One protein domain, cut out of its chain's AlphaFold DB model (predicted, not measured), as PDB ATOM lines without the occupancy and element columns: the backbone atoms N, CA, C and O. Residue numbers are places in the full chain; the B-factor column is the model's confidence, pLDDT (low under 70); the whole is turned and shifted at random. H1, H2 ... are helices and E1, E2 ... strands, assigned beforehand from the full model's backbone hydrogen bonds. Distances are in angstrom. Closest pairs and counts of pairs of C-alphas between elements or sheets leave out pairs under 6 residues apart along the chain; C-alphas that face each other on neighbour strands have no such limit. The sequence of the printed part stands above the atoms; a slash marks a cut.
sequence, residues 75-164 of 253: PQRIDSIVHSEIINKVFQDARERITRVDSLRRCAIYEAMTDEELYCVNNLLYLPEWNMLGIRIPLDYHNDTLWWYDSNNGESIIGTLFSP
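This is residues 75 to 164 of the 253 residues of an uncharacterized protein of Muribaculaceae bacterium (UniProt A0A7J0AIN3). A three-stranded antiparallel sheet has one long helix, H1, running slantwise over one face, with a second helix, H2, turning steeply from the end of H1 near the end of E2. Residues 99 to 104, at the corner between these helices, stick out, and after E3 the unnamed residues 151 to 164 fold back past the sheet. It is a mixed domain in two layers, a sheet with helices on one face, here H1 and H2 on E1, E2 and E3. The printed part has 90 residues, with three named helices and then three named strands along the chain, H1 H2 H3 E1 E2 E3; the sheet's order is E1 - E2 - E3. The whole is compact, with a radius of gyration of the C-alphas of 12.4 A and spans of 35 by 23 by 23 A.

The sheet is made of E1, residues 124 to 127, E2, residues 132 to 138 and 19.0 A long, and E3, residues 144 to 150 and 19.3 A long. E3 ends at C-alpha 150, at (-3.782, 12.642, -34.802). H1, residues 84 to 100, begins at C-alpha 84, at (-14.788, 19.510, -40.345), and is 24.7 A long. H2 holds residues 103 to 112 and is 14.4 A long; H3 holds residues 115 to 118.

E1, E2 and E3 form a meander, each strand the antiparallel neighbour of the one before, with E2 as the inner strand. E1 and E2 are a hairpin, with N 125 and O 134 2.8 A apart, within hydrogen-bond range. E2 and E3 are a hairpin too, with N 135 and O 147 within hydrogen-bond range at 2.9 A. H1 is on the sheet at a height of 9.8 A, over E2 and, only just, over E3, with 3 C-alphas falling on E3. On the local plane its line stands at 37 degrees to E2, slantwise to the strands. The closest C-alphas of H1 and E3 are those of Val 90 and Tyr 149, 7.2 A apart. H2 is on the sheet as well; its closest C-alpha pair with E2 is Ile 109 and Pro 138, 5.3 A apart. H1 and H2 are close but not clearly touching, with the closest C-alphas, of Ile 98 and Arg 106, 6.5 A apart, at a steep tilt of 49 degrees, opposite ways. H3 only grazes the sheet with Leu 118, and it is apart from H1. In H2 every O i to N i+4 pair is within hydrogen-bond range, in H1 12 of 13, and H3 is too short for such a pair.

The C-alphas farthest apart, of Val 82 and Leu 104, are 36.0 A apart. The printed part has no cut, and the five links between named elements are tight. Mean pLDDT of the printed part is 86.2, with residues 79 to 83 and 159 to 161 under 70.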
ATOM      1  N   PRO A  75       1.707  26.878 -31.889       85.06
ATOM      2  CA  PRO A  75       0.374  26.456 -32.267       85.06
ATOM      3  C   PRO A  75      -0.200  27.339 -33.370       85.06
ATOM      4  O   PRO A  75      -0.114  28.568 -33.308       85.06
ATOM      5  N   GLN A  76      -0.815  26.711 -34.366       84.88
ATOM      6  CA  GLN A  76      -1.444  27.428 -35.468       84.88
ATOM      7  C   GLN A  76      -2.948  27.556 -35.249       84.88
ATOM      8  O   GLN A  76      -3.587  26.719 -34.608       84.88
ATOM      9  N   ARG A  77      -3.531  28.620 -35.814       77.00
ATOM     10  CA  ARG A  77      -4.985  28.741 -35.882       77.00
ATOM     11  C   ARG A  77      -5.560  27.606 -36.718       77.00
ATOM     12  O   ARG A  77      -5.028  27.258 -37.768       77.00
ATOM     13  N   ILE A  78      -6.692  27.087 -36.261       75.19
ATOM     14  CA  ILE A  78      -7.399  25.964 -36.887       75.19
ATOM     15  C   ILE A  78      -8.178  26.384 -38.138       75.19
ATOM     16  O   ILE A  78      -8.738  25.543 -38.834       75.19
ATOM     17  N   ASP A  79      -8.099  27.665 -38.502       65.12
ATOM     18  CA  ASP A  79      -8.618  28.254 -39.737       65.12
ATOM     19  C   ASP A  79      -8.195  27.466 -41.008       65.12
ATOM     20  O   ASP A  79      -8.830  27.597 -42.052       65.12
ATOM     21  N   SER A  80      -7.143  26.633 -40.922       52.94
ATOM     22  CA  SER A  80      -6.543  25.843 -42.005       52.94
ATOM     23  C   SER A  80      -6.815  24.327 -41.983       52.94
ATOM     24  O   SER A  80      -6.471  23.653 -42.958       52.94
ATOM     25  N   ILE A  81      -7.436  23.753 -40.940       59.31
ATOM     26  CA  ILE A  81      -7.788  22.321 -40.955       59.31
ATOM     27  C   ILE A  81      -9.058  22.161 -41.792       59.31
ATOM     28  O   ILE A  81     -10.177  22.279 -41.303       59.31
ATOM     29  N   VAL A  82      -8.876  21.863 -43.078       54.88
ATOM     30  CA  VAL A  82      -9.924  21.720 -44.113       54.88
ATOM     31  C   VAL A  82     -10.996  20.651 -43.787       54.88
ATOM     32  O   VAL A  82     -11.983  20.514 -44.504       54.88
ATOM     33  N   HIS A  83     -10.863  19.905 -42.689       63.88
ATOM     34  CA  HIS A  83     -11.664  18.718 -42.403       63.88
ATOM     35  C   HIS A  83     -12.539  18.905 -41.161       63.88
ATOM     36  O   HIS A  83     -12.196  18.463 -40.061       63.88
ATOM     37  N   SER A  84     -13.722  19.494 -41.358       73.94
ATOM     38  CA  SER A  84     -14.788  19.510 -40.345       73.94
ATOM     39  C   SER A  84     -15.098  18.107 -39.811       73.94
ATOM     40  O   SER A  84     -15.428  17.957 -38.640       73.94
ATOM     41  N   GLU A  85     -14.925  17.063 -40.626       87.81
ATOM     42  CA  GLU A  85     -15.103  15.666 -40.219       87.81
ATOM     43  C   GLU A  85     -14.142  15.233 -39.103       87.81
ATOM     44  O   GLU A  85     -14.575  14.585 -38.150       87.81
ATOM     45  N   ILE A  86     -12.863  15.622 -39.174       91.25
ATOM     46  CA  ILE A  86     -11.862  15.270 -38.154       91.25
ATOM     47  C   ILE A  86     -12.187  15.986 -36.845       91.25
ATOM     48  O   ILE A  86     -12.233  15.351 -35.794       91.25
ATOM     49  N   ILE A  87     -12.483  17.285 -36.911       91.75
ATOM     50  CA  ILE A  87     -12.850  18.083 -35.734       91.75
ATOM     51  C   ILE A  87     -14.124  17.529 -35.080       91.75
ATOM     52  O   ILE A  87     -14.157  17.314 -33.869       91.75
ATOM     53  N   ASN A  88     -15.149  17.216 -35.875       91.81
ATOM     54  CA  ASN A  88     -16.390  16.624 -35.377       91.81
ATOM     55  C   ASN A  88     -16.144  15.264 -34.717       91.81
ATOM     56  O   ASN A  88     -16.710  14.990 -33.659       91.81
ATOM     57  N   LYS A  89     -15.280  14.426 -35.305       93.94
ATOM     58  CA  LYS A  89     -14.884  13.141 -34.717       93.94
ATOM     59  C   LYS A  89     -14.185  13.335 -33.370       93.94
ATOM     60  O   LYS A  89     -14.529  12.644 -32.416       93.94
ATOM     61  N   VAL A  90     -13.264  14.295 -33.276       94.12
ATOM     62  CA  VAL A  90     -12.562  14.636 -32.027       94.12
ATOM     63  C   VAL A  90     -13.537  15.114 -30.953       94.12
ATOM     64  O   VAL A  90     -13.492  14.620 -29.828       94.12
ATOM     65  N   PHE A  91     -14.464  16.017 -31.280       94.69
ATOM     66  CA  PHE A  91     -15.467  16.475 -30.316       94.69
ATOM     67  C   PHE A  91     -16.430  15.370 -29.891       94.69
ATOM     68  O   PHE A  91     -16.771  15.283 -28.712       94.69
ATOM     69  N   GLN A  92     -16.849  14.506 -30.817       95.12
ATOM     70  CA  GLN A  92     -17.708  13.369 -30.494       95.12
ATOM     71  C   GLN A  92     -17.008  12.396 -29.536       95.12
ATOM     72  O   GLN A  92     -17.586  12.004 -28.523       95.12
ATOM     73  N   ASP A  93     -15.750  12.055 -29.811       95.00
ATOM     74  CA  ASP A  93     -14.966  11.182 -28.940       95.00
ATOM     75  C   ASP A  93     -14.701  11.831 -27.570       95.00
ATOM     76  O   ASP A  93     -14.849  11.177 -26.536       95.00
ATOM     77  N   ALA A  94     -14.415  13.138 -27.524       93.62
ATOM     78  CA  ALA A  94     -14.278  13.876 -26.271       93.62
ATOM     79  C   ALA A  94     -15.571  13.849 -25.433       93.62
ATOM     80  O   ALA A  94     -15.511  13.545 -24.237       93.62
ATOM     81  N   ARG A  95     -16.744  14.073 -26.052       94.56
ATOM     82  CA  ARG A  95     -18.054  13.936 -25.384       94.56
ATOM     83  C   ARG A  95     -18.200  12.550 -24.767       94.56
ATOM     84  O   ARG A  95     -18.504  12.425 -23.581       94.56
ATOM     85  N   GLU A  96     -17.932  11.503 -25.542       94.38
ATOM     86  CA  GLU A  96     -18.033  10.124 -25.061       94.38
ATOM     87  C   GLU A  96     -17.070   9.831 -23.907       94.38
ATOM     88  O   GLU A  96     -17.477   9.223 -22.914       94.38
ATOM     89  N   ARG A  97     -15.818  10.293 -23.981       92.50
ATOM     90  CA  ARG A  97     -14.851  10.142 -22.882       92.50
ATOM     91  C   ARG A  97     -15.327  10.812 -21.606       92.50
ATOM     92  O   ARG A  97     -15.293  10.169 -20.560       92.50
ATOM     93  N   ILE A  98     -15.818  12.049 -21.680       92.25
ATOM     94  CA  ILE A  98     -16.298  12.794 -20.504       92.25
ATOM     95  C   ILE A  98     -17.464  12.067 -19.827       92.25
ATOM     96  O   ILE A  98     -17.541  12.041 -18.599       92.25
ATOM     97  N   THR A  99     -18.337  11.386 -20.579       91.50
ATOM     98  CA  THR A  99     -19.409  10.579 -19.960       91.50
ATOM     99  C   THR A  99     -18.888   9.414 -19.109       91.50
ATOM    100  O   THR A  99     -19.583   8.979 -18.186       91.50
ATOM    101  N   ARG A 100     -17.671   8.931 -19.395       91.56
ATOM    102  CA  ARG A 100     -17.006   7.806 -18.714       91.56
ATOM    103  C   ARG A 100     -16.064   8.248 -17.592       91.56
ATOM    104  O   ARG A 100     -15.626   7.402 -16.817       91.56
ATOM    105  N   VAL A 101     -15.747   9.539 -17.508       89.50
ATOM    106  CA  VAL A 101     -15.008  10.119 -16.382       89.50
ATOM    107  C   VAL A 101     -15.877  10.053 -15.119       89.50
ATOM    108  O   VAL A 101     -17.110  10.077 -15.191       89.50
ATOM    109  N   ASP A 102     -15.241   9.927 -13.953       91.44
ATOM    110  CA  ASP A 102     -15.941   9.903 -12.673       91.44
ATOM    111  C   ASP A 102     -16.780  11.177 -12.460       91.44
ATOM    112  O   ASP A 102     -16.536  12.238 -13.040       91.44
ATOM    113  N   SER A 103     -17.813  11.068 -11.624       90.19
ATOM    114  CA  SER A 103     -18.775  12.154 -11.442       90.19
ATOM    115  C   SER A 103     -18.147  13.436 -10.906       90.19
ATOM    116  O   SER A 103     -18.598  14.504 -11.301       90.19
ATOM    117  N   LEU A 104     -17.135  13.346 -10.035       89.06
ATOM    118  CA  LEU A 104     -16.517  14.529  -9.431       89.06
ATOM    119  C   LEU A 104     -15.736  15.312 -10.479       89.06
ATOM    120  O   LEU A 104     -15.933  16.516 -10.625       89.06
ATOM    121  N   ARG A 105     -14.915  14.617 -11.267       86.62
ATOM    122  CA  ARG A 105     -14.130  15.256 -12.323       86.62
ATOM    123  C   ARG A 105     -15.000  15.782 -13.462       86.62
ATOM    124  O   ARG A 105     -14.717  16.846 -13.999       86.62
ATOM    125  N   ARG A 106     -16.097  15.098 -13.796       90.69
ATOM    126  CA  ARG A 106     -17.077  15.633 -14.753       90.69
ATOM    127  C   ARG A 106     -17.758  16.905 -14.238       90.69
ATOM    128  O   ARG A 106     -17.956  17.818 -15.030       90.69
ATOM    129  N   CYS A 107     -18.101  16.981 -12.948       88.69
ATOM    130  CA  CYS A 107     -18.612  18.223 -12.363       88.69
ATOM    131  C   CYS A 107     -17.577  19.349 -12.463       88.69
ATOM    132  O   CYS A 107     -17.928  20.416 -12.941       88.69
ATOM    133  N   ALA A 108     -16.311  19.091 -12.117       87.62
ATOM    134  CA  ALA A 108     -15.247  20.094 -12.208       87.62
ATOM    135  C   ALA A 108     -15.076  20.658 -13.633       87.62
ATOM    136  O   ALA A 108     -14.966  21.869 -13.803       87.62
ATOM    137  N   ILE A 109     -15.137  19.801 -14.662       90.19
ATOM    138  CA  ILE A 109     -15.102  20.239 -16.069       90.19
ATOM    139  C   ILE A 109     -16.240  21.227 -16.360       90.19
ATOM    140  O   ILE A 109     -15.998  22.290 -16.923       90.19
ATOM    141  N   TYR A 110     -17.467  20.885 -15.960       89.31
ATOM    142  CA  TYR A 110     -18.656  21.692 -16.249       89.31
ATOM    143  C   TYR A 110     -18.847  22.906 -15.336       89.31
ATOM    144  O   TYR A 110     -19.623  23.800 -15.667       89.31
ATOM    145  N   GLU A 111     -18.152  22.955 -14.202       88.88
ATOM    146  CA  GLU A 111     -18.030  24.160 -13.382       88.88
ATOM    147  C   GLU A 111     -17.035  25.155 -13.993       88.88
ATOM    148  O   GLU A 111     -17.257  26.361 -13.915       88.88
ATOM    149  N   ALA A 112     -15.968  24.657 -14.625       88.19
ATOM    150  CA  ALA A 112     -14.944  25.489 -15.248       88.19
ATOM    151  C   ALA A 112     -15.336  25.995 -16.647       88.19
ATOM    152  O   ALA A 112     -14.880  27.063 -17.055       88.19
ATOM    153  N   MET A 113     -16.135  25.232 -17.400       90.94
ATOM    154  CA  MET A 113     -16.405  25.515 -18.810       90.94
ATOM    155  C   MET A 113     -17.767  24.976 -19.269       90.94
ATOM    156  O   MET A 113     -18.172  23.865 -18.921       90.94
ATOM    157  N   THR A 114     -18.470  25.745 -20.102       91.12
ATOM    158  CA  THR A 114     -19.724  25.307 -20.736       91.12
ATOM    159  C   THR A 114     -19.479  24.326 -21.888       91.12
ATOM    160  O   THR A 114     -18.395  24.252 -22.461       91.12
ATOM    161  N   ASP A 115     -20.523  23.595 -22.288       91.56
ATOM    162  CA  ASP A 115     -20.489  22.709 -23.460       91.56
ATOM    163  C   ASP A 115     -20.092  23.473 -24.747       91.56
ATOM    164  O   ASP A 115     -19.335  22.965 -25.572       91.56
ATOM    165  N   GLU A 116     -20.581  24.703 -24.921       91.81
ATOM    166  CA  GLU A 116     -20.284  25.532 -26.097       91.81
ATOM    167  C   GLU A 116     -18.813  25.950 -26.149       91.81
ATOM    168  O   GLU A 116     -18.205  25.907 -27.215       91.81
ATOM    169  N   GLU A 117     -18.226  26.307 -25.006       92.38
ATOM    170  CA  GLU A 117     -16.808  26.657 -24.900       92.38
ATOM    171  C   GLU A 117     -15.911  25.428 -25.090       92.38
ATOM    172  O   GLU A 117     -14.923  25.489 -25.825       92.38
ATOM    173  N   LEU A 118     -16.289  24.297 -24.491       91.75
ATOM    174  CA  LEU A 118     -15.512  23.059 -24.524       91.75
ATOM    175  C   LEU A 118     -15.402  22.477 -25.932       91.75
ATOM    176  O   LEU A 118     -14.317  22.068 -26.353       91.75
ATOM    177  N   TYR A 119     -16.511  22.467 -26.675       92.00
ATOM    178  CA  TYR A 119     -16.593  21.917 -28.032       92.00
ATOM    179  C   TYR A 119     -16.532  23.013 -29.105       92.00
ATOM    180  O   TYR A 119     -17.238  22.957 -30.115       92.00
ATOM    181  N   CYS A 120     -15.676  24.011 -28.883       89.31
ATOM    182  CA  CYS A 120     -15.389  25.087 -29.823       89.31
ATOM    183  C   CYS A 120     -14.002  24.917 -30.449       89.31
ATOM    184  O   CYS A 120     -13.051  24.487 -29.797       89.31
ATOM    185  N   VAL A 121     -13.854  25.331 -31.710       88.81
ATOM    186  CA  VAL A 121     -12.551  25.356 -32.399       88.81
ATOM    187  C   VAL A 121     -11.515  26.233 -31.690       88.81
ATOM    188  O   VAL A 121     -10.324  25.980 -31.813       88.81
ATOM    189  N   ASN A 122     -11.953  27.219 -30.901       88.25
ATOM    190  CA  ASN A 122     -11.064  28.064 -30.102       88.25
ATOM    191  C   ASN A 122     -10.454  27.326 -28.899       88.25
ATOM    192  O   ASN A 122      -9.436  27.768 -28.376       88.25
ATOM    193  N   ASN A 123     -11.060  26.216 -28.464       90.19
ATOM    194  CA  ASN A 123     -10.553  25.379 -27.374       90.19
ATOM    195  C   ASN A 123      -9.580  24.286 -27.863       90.19
ATOM    196  O   ASN A 123      -9.079  23.464 -27.088       90.19
ATOM    197  N   LEU A 124      -9.320  24.257 -29.169       90.81
ATOM    198  CA  LEU A 124      -8.415  23.314 -29.795       90.81
ATOM    199  C   LEU A 124      -7.026  23.934 -30.006       90.81
ATOM    200  O   LEU A 124      -6.877  25.117 -30.309       90.81
ATOM    201  N   LEU A 125      -5.999  23.099 -29.889       89.62
ATOM    202  CA  LEU A 125      -4.597  23.428 -30.101       89.62
ATOM    203  C   LEU A 125      -4.069  22.613 -31.281       89.62
ATOM    204  O   LEU A 125      -4.019  21.387 -31.200       89.62
ATOM    205  N   TYR A 126      -3.670  23.267 -32.371       89.81
ATOM    206  CA  TYR A 126      -3.133  22.578 -33.544       89.81
ATOM    207  C   TYR A 126      -1.618  22.733 -33.652       89.81
ATOM    208  O   TYR A 126      -1.102  23.850 -33.656       89.81
ATOM    209  N   LEU A 127      -0.928  21.597 -33.761       88.81
ATOM    210  CA  LEU A 127       0.518  21.481 -33.938       88.81
ATOM    211  C   LEU A 127       0.796  20.796 -35.288       88.81
ATOM    212  O   LEU A 127       0.853  19.559 -35.348       88.81
ATOM    213  N   PRO A 128       0.912  21.564 -36.383       84.81
ATOM    214  CA  PRO A 128       1.053  21.008 -37.729       84.81
ATOM    215  C   PRO A 128       2.310  20.165 -37.898       84.81
ATOM    216  O   PRO A 128       2.254  19.096 -38.497       84.81
ATOM    217  N   GLU A 129       3.423  20.595 -37.315       86.88
ATOM    218  CA  GLU A 129       4.717  19.917 -37.387       86.88
ATOM    219  C   GLU A 129       4.647  18.497 -36.808       86.88
ATOM    220  O   GLU A 129       5.433  17.629 -37.184       86.88
ATOM    221  N   TRP A 130       3.695  18.238 -35.907       85.50
ATOM    222  CA  TRP A 130       3.479  16.927 -35.293       85.50
ATOM    223  C   TRP A 130       2.237  16.205 -35.811       85.50
ATOM    224  O   TRP A 130       1.981  15.077 -35.385       85.50
ATOM    225  N   ASN A 131       1.475  16.824 -36.717       88.38
ATOM    226  CA  ASN A 131       0.143  16.378 -37.121       88.38
ATOM    227  C   ASN A 131      -0.751  16.084 -35.908       88.38
ATOM    228  O   ASN A 131      -1.329  15.002 -35.788       88.38
ATOM    229  N   MET A 132      -0.821  17.027 -34.965       89.19
ATOM    230  CA  MET A 132      -1.559  16.841 -33.718       89.19
ATOM    231  C   MET A 132      -2.609  17.916 -33.496       89.19
ATOM    232  O   MET A 132      -2.365  19.104 -33.696       89.19
ATOM    233  N   LEU A 133      -3.765  17.472 -33.014       91.06
ATOM    234  CA  LEU A 133      -4.855  18.308 -32.541       91.06
ATOM    235  C   LEU A 133      -5.110  17.986 -31.067       91.06
ATOM    236  O   LEU A 133      -5.387  16.842 -30.718       91.06
ATOM    237  N   GLY A 134      -4.978  18.974 -30.192       91.19
ATOM    238  CA  GLY A 134      -5.268  18.857 -28.767       91.19
ATOM    239  C   GLY A 134      -6.576  19.550 -28.422       91.19
ATOM    240  O   GLY A 134      -6.817  20.646 -28.909       91.19
ATOM    241  N   ILE A 135      -7.405  18.950 -27.573       91.69
ATOM    242  CA  ILE A 135      -8.530  19.636 -26.918       91.69
ATOM    243  C   ILE A 135      -8.177  19.864 -25.453       91.69
ATOM    244  O   ILE A 135      -7.741  18.929 -24.770       91.69
ATOM    245  N   ARG A 136      -8.339  21.104 -24.979       90.56
ATOM    246  CA  ARG A 136      -8.120  21.443 -23.569       90.56
ATOM    247  C   ARG A 136      -9.313  20.991 -22.752       90.56
ATOM    248  O   ARG A 136     -10.451  21.363 -23.036       90.56
ATOM    249  N   ILE A 137      -9.036  20.174 -21.747       90.88
ATOM    250  CA  ILE A 137     -10.019  19.692 -20.789       90.88
ATOM    251  C   ILE A 137      -9.623  20.238 -19.420       90.88
ATOM    252  O   ILE A 137      -8.547  19.884 -18.929       90.88
ATOM    253  N   PRO A 138     -10.465  21.066 -18.785       88.19
ATOM    254  CA  PRO A 138     -10.200  21.537 -17.435       88.19
ATOM    255  C   PRO A 138     -10.024  20.364 -16.463       88.19
ATOM    256  O   PRO A 138     -10.788  19.394 -16.476       88.19
ATOM    257  N   LEU A 139      -8.993  20.439 -15.629       80.00
ATOM    258  CA  LEU A 139      -8.850  19.591 -14.445       80.00
ATOM    259  C   LEU A 139      -9.477  20.281 -13.234       80.00
ATOM    260  O   LEU A 139     -10.165  19.633 -12.443       80.00
ATOM    261  N   ASP A 140      -9.245  21.589 -13.139       77.25
ATOM    262  CA  ASP A 140      -9.776  22.517 -12.148       77.25
ATOM    263  C   ASP A 140      -9.811  23.945 -12.747       77.25
ATOM    264  O   ASP A 140      -9.736  24.110 -13.965       77.25
ATOM    265  N   TYR A 141      -9.960  24.977 -11.910       74.88
ATOM    266  CA  TYR A 141     -10.003  26.385 -12.339       74.88
ATOM    267  C   TYR A 141      -8.672  26.931 -12.884       74.88
ATOM    268  O   TYR A 141      -8.673  27.957 -13.564       74.88
ATOM    269  N   HIS A 142      -7.550  26.289 -12.569       79.19
ATOM    270  CA  HIS A 142      -6.198  26.761 -12.871       79.19
ATOM    271  C   HIS A 142      -5.466  25.852 -13.858       79.19
ATOM    272  O   HIS A 142      -4.613  26.330 -14.599       79.19
ATOM    273  N   ASN A 143      -5.795  24.559 -13.881       77.50
ATOM    274  CA  ASN A 143      -5.104  23.545 -14.663       77.50
ATOM    275  C   ASN A 143      -5.996  22.916 -15.729       77.50
ATOM    276  O   ASN A 143      -7.168  22.601 -15.505       77.50
ATOM    277  N   ASP A 144      -5.382  22.615 -16.866       86.25
ATOM    278  CA  ASP A 144      -5.955  21.825 -17.941       86.25
ATOM    279  C   ASP A 144      -5.052  20.639 -18.315       86.25
ATOM    280  O   ASP A 144      -3.830  20.630 -18.150       86.25
ATOM    281  N   THR A 145      -5.690  19.596 -18.836       86.50
ATOM    282  CA  THR A 145      -5.032  18.496 -19.539       86.50
ATOM    283  C   THR A 145      -5.342  18.628 -21.022       86.50
ATOM    284  O   THR A 145      -6.440  19.041 -21.404       86.50
ATOM    285  N   LEU A 146      -4.392  18.246 -21.872       89.25
ATOM    286  CA  LEU A 146      -4.654  18.106 -23.297       89.25
ATOM    287  C   LEU A 146      -4.941  16.653 -23.640       89.25
ATOM    288  O   LEU A 146      -4.138  15.742 -23.402       89.25
ATOM    289  N   TRP A 147      -6.100  16.444 -24.254       91.38
ATOM    290  CA  TRP A 147      -6.380  15.202 -24.956       91.38
ATOM    291  C   TRP A 147      -5.949  15.365 -26.400       91.38
ATOM    292  O   TRP A 147      -6.484  16.194 -27.133       91.38
ATOM    293  N   TRP A 148      -4.957  14.576 -26.782       90.94
ATOM    294  CA  TRP A 148      -4.330  14.657 -28.086       90.94
ATOM    295  C   TRP A 148      -4.964  13.700 -29.084       90.94
ATOM    296  O   TRP A 148      -5.376  12.594 -28.734       90.94
ATOM    297  N   TYR A 149      -4.979  14.119 -30.340       92.00
ATOM    298  CA  TYR A 149      -5.489  13.374 -31.479       92.00
ATOM    299  C   TYR A 149      -4.545  13.553 -32.664       92.00
ATOM    300  O   TYR A 149      -3.937  14.613 -32.824       92.00
ATOM    301  N   ASP A 150      -4.433  12.529 -33.500       90.50
ATOM    302  CA  ASP A 150      -3.782  12.642 -34.802       90.50
ATOM    303  C   ASP A 150      -4.661  13.509 -35.717       90.50
ATOM    304  O   ASP A 150      -5.844  13.225 -35.937       90.50
ATOM    305  N   SER A 151      -4.098  14.600 -36.236       90.31
ATOM    306  CA  SER A 151      -4.839  15.579 -37.031       90.31
ATOM    307  C   SER A 151      -5.202  15.089 -38.434       90.31
ATOM    308  O   SER A 151      -5.941  15.784 -39.126       90.31
ATOM    309  N   ASN A 152      -4.691  13.937 -38.877       90.06
ATOM    310  CA  ASN A 152      -4.992  13.356 -40.188       90.06
ATOM    311  C   ASN A 152      -6.215  12.436 -40.156       90.06
ATOM    312  O   ASN A 152      -6.893  12.287 -41.170       90.06
ATOM    313  N   ASN A 153      -6.489  11.786 -39.020       91.00
ATOM    314  CA  ASN A 153      -7.546  10.773 -38.926       91.00
ATOM    315  C   ASN A 153      -8.468  10.923 -37.697       91.00
ATOM    316  O   ASN A 153      -9.475  10.209 -37.599       91.00
ATOM    317  N   GLY A 154      -8.161  11.832 -36.768       90.81
ATOM    318  CA  GLY A 154      -8.926  12.069 -35.542       90.81
ATOM    319  C   GLY A 154      -8.871  10.919 -34.533       90.81
ATOM    320  O   GLY A 154      -9.754  10.812 -33.685       90.81
ATOM    321  N   GLU A 155      -7.902  10.009 -34.647       91.81
ATOM    322  CA  GLU A 155      -7.664   8.971 -33.646       91.81
ATOM    323  C   GLU A 155      -6.959   9.559 -32.435       91.81
ATOM    324  O   GLU A 155      -6.050  10.380 -32.551       91.81
ATOM    325  N   SER A 156      -7.362   9.126 -31.247       90.31
ATOM    326  CA  SER A 156      -6.759   9.641 -30.032       90.31
ATOM    327  C   SER A 156      -5.357   9.115 -29.791       90.31
ATOM    328  O   SER A 156      -5.093   7.915 -29.894       90.31
ATOM    329  N   ILE A 157      -4.522  10.014 -29.306       86.06
ATOM    330  CA  ILE A 157      -3.199   9.778 -28.757       86.06
ATOM    331  C   ILE A 157      -3.330   9.779 -27.223       86.06
ATOM    332  O   ILE A 157      -4.271  10.351 -26.663       86.06
ATOM    333  N   ILE A 158      -2.426   9.093 -26.516       73.19
ATOM    334  CA  ILE A 158      -2.418   9.132 -25.044       73.19
ATOM    335  C   ILE A 158      -2.219  10.586 -24.587       73.19
ATOM    336  O   ILE A 158      -1.268  11.245 -25.001       73.19
ATOM    337  N   GLY A 159      -3.157  11.074 -23.770       67.12
ATOM    338  CA  GLY A 159      -3.170  12.437 -23.248       67.12
ATOM    339  C   GLY A 159      -2.066  12.699 -22.228       67.12
ATOM    340  O   GLY A 159      -1.427  11.779 -21.716       67.12
ATOM    341  N   THR A 160      -1.866  13.975 -21.927       69.12
ATOM    342  CA  THR A 160      -0.763  14.463 -21.091       69.12
ATOM    343  C   THR A 160      -1.344  15.128 -19.863       69.12
ATOM    344  O   THR A 160      -2.410  15.730 -19.947       69.12
ATOM    345  N   LEU A 161      -0.696  15.017 -18.703       69.25
ATOM    346  CA  LEU A 161      -1.280  15.569 -17.473       69.25
ATOM    347  C   LEU A 161      -1.426  17.095 -17.516       69.25
ATOM    348  O   LEU A 161      -2.331  17.613 -16.878       69.25
ATOM    349  N   PHE A 162      -0.610  17.773 -18.324       75.12
ATOM    350  CA  PHE A 162      -0.564  19.227 -18.414       75.12
ATOM    351  C   PHE A 162      -0.540  19.707 -19.869       75.12
ATOM    352  O   PHE A 162      -0.125  18.972 -20.778       75.12
ATOM    353  N   SER A 163      -0.987  20.945 -20.075       83.88
ATOM    354  CA  SER A 163      -0.896  21.674 -21.341       83.88
ATOM    355  C   SER A 163       0.524  22.229 -21.562       83.88
ATOM    356  O   SER A 163       1.140  22.724 -20.614       83.88
ATOM    357  N   PRO A 164       1.109  22.122 -22.771       89.19
ATOM    358  CA  PRO A 164       2.436  22.631 -23.075       89.19
ATOM    359  C   PRO A 164       2.554  24.138 -22.868       89.19
ATOM    360  O   PRO A 164       1.784  24.922 -23.419       89.19
TER     361      PRO A 164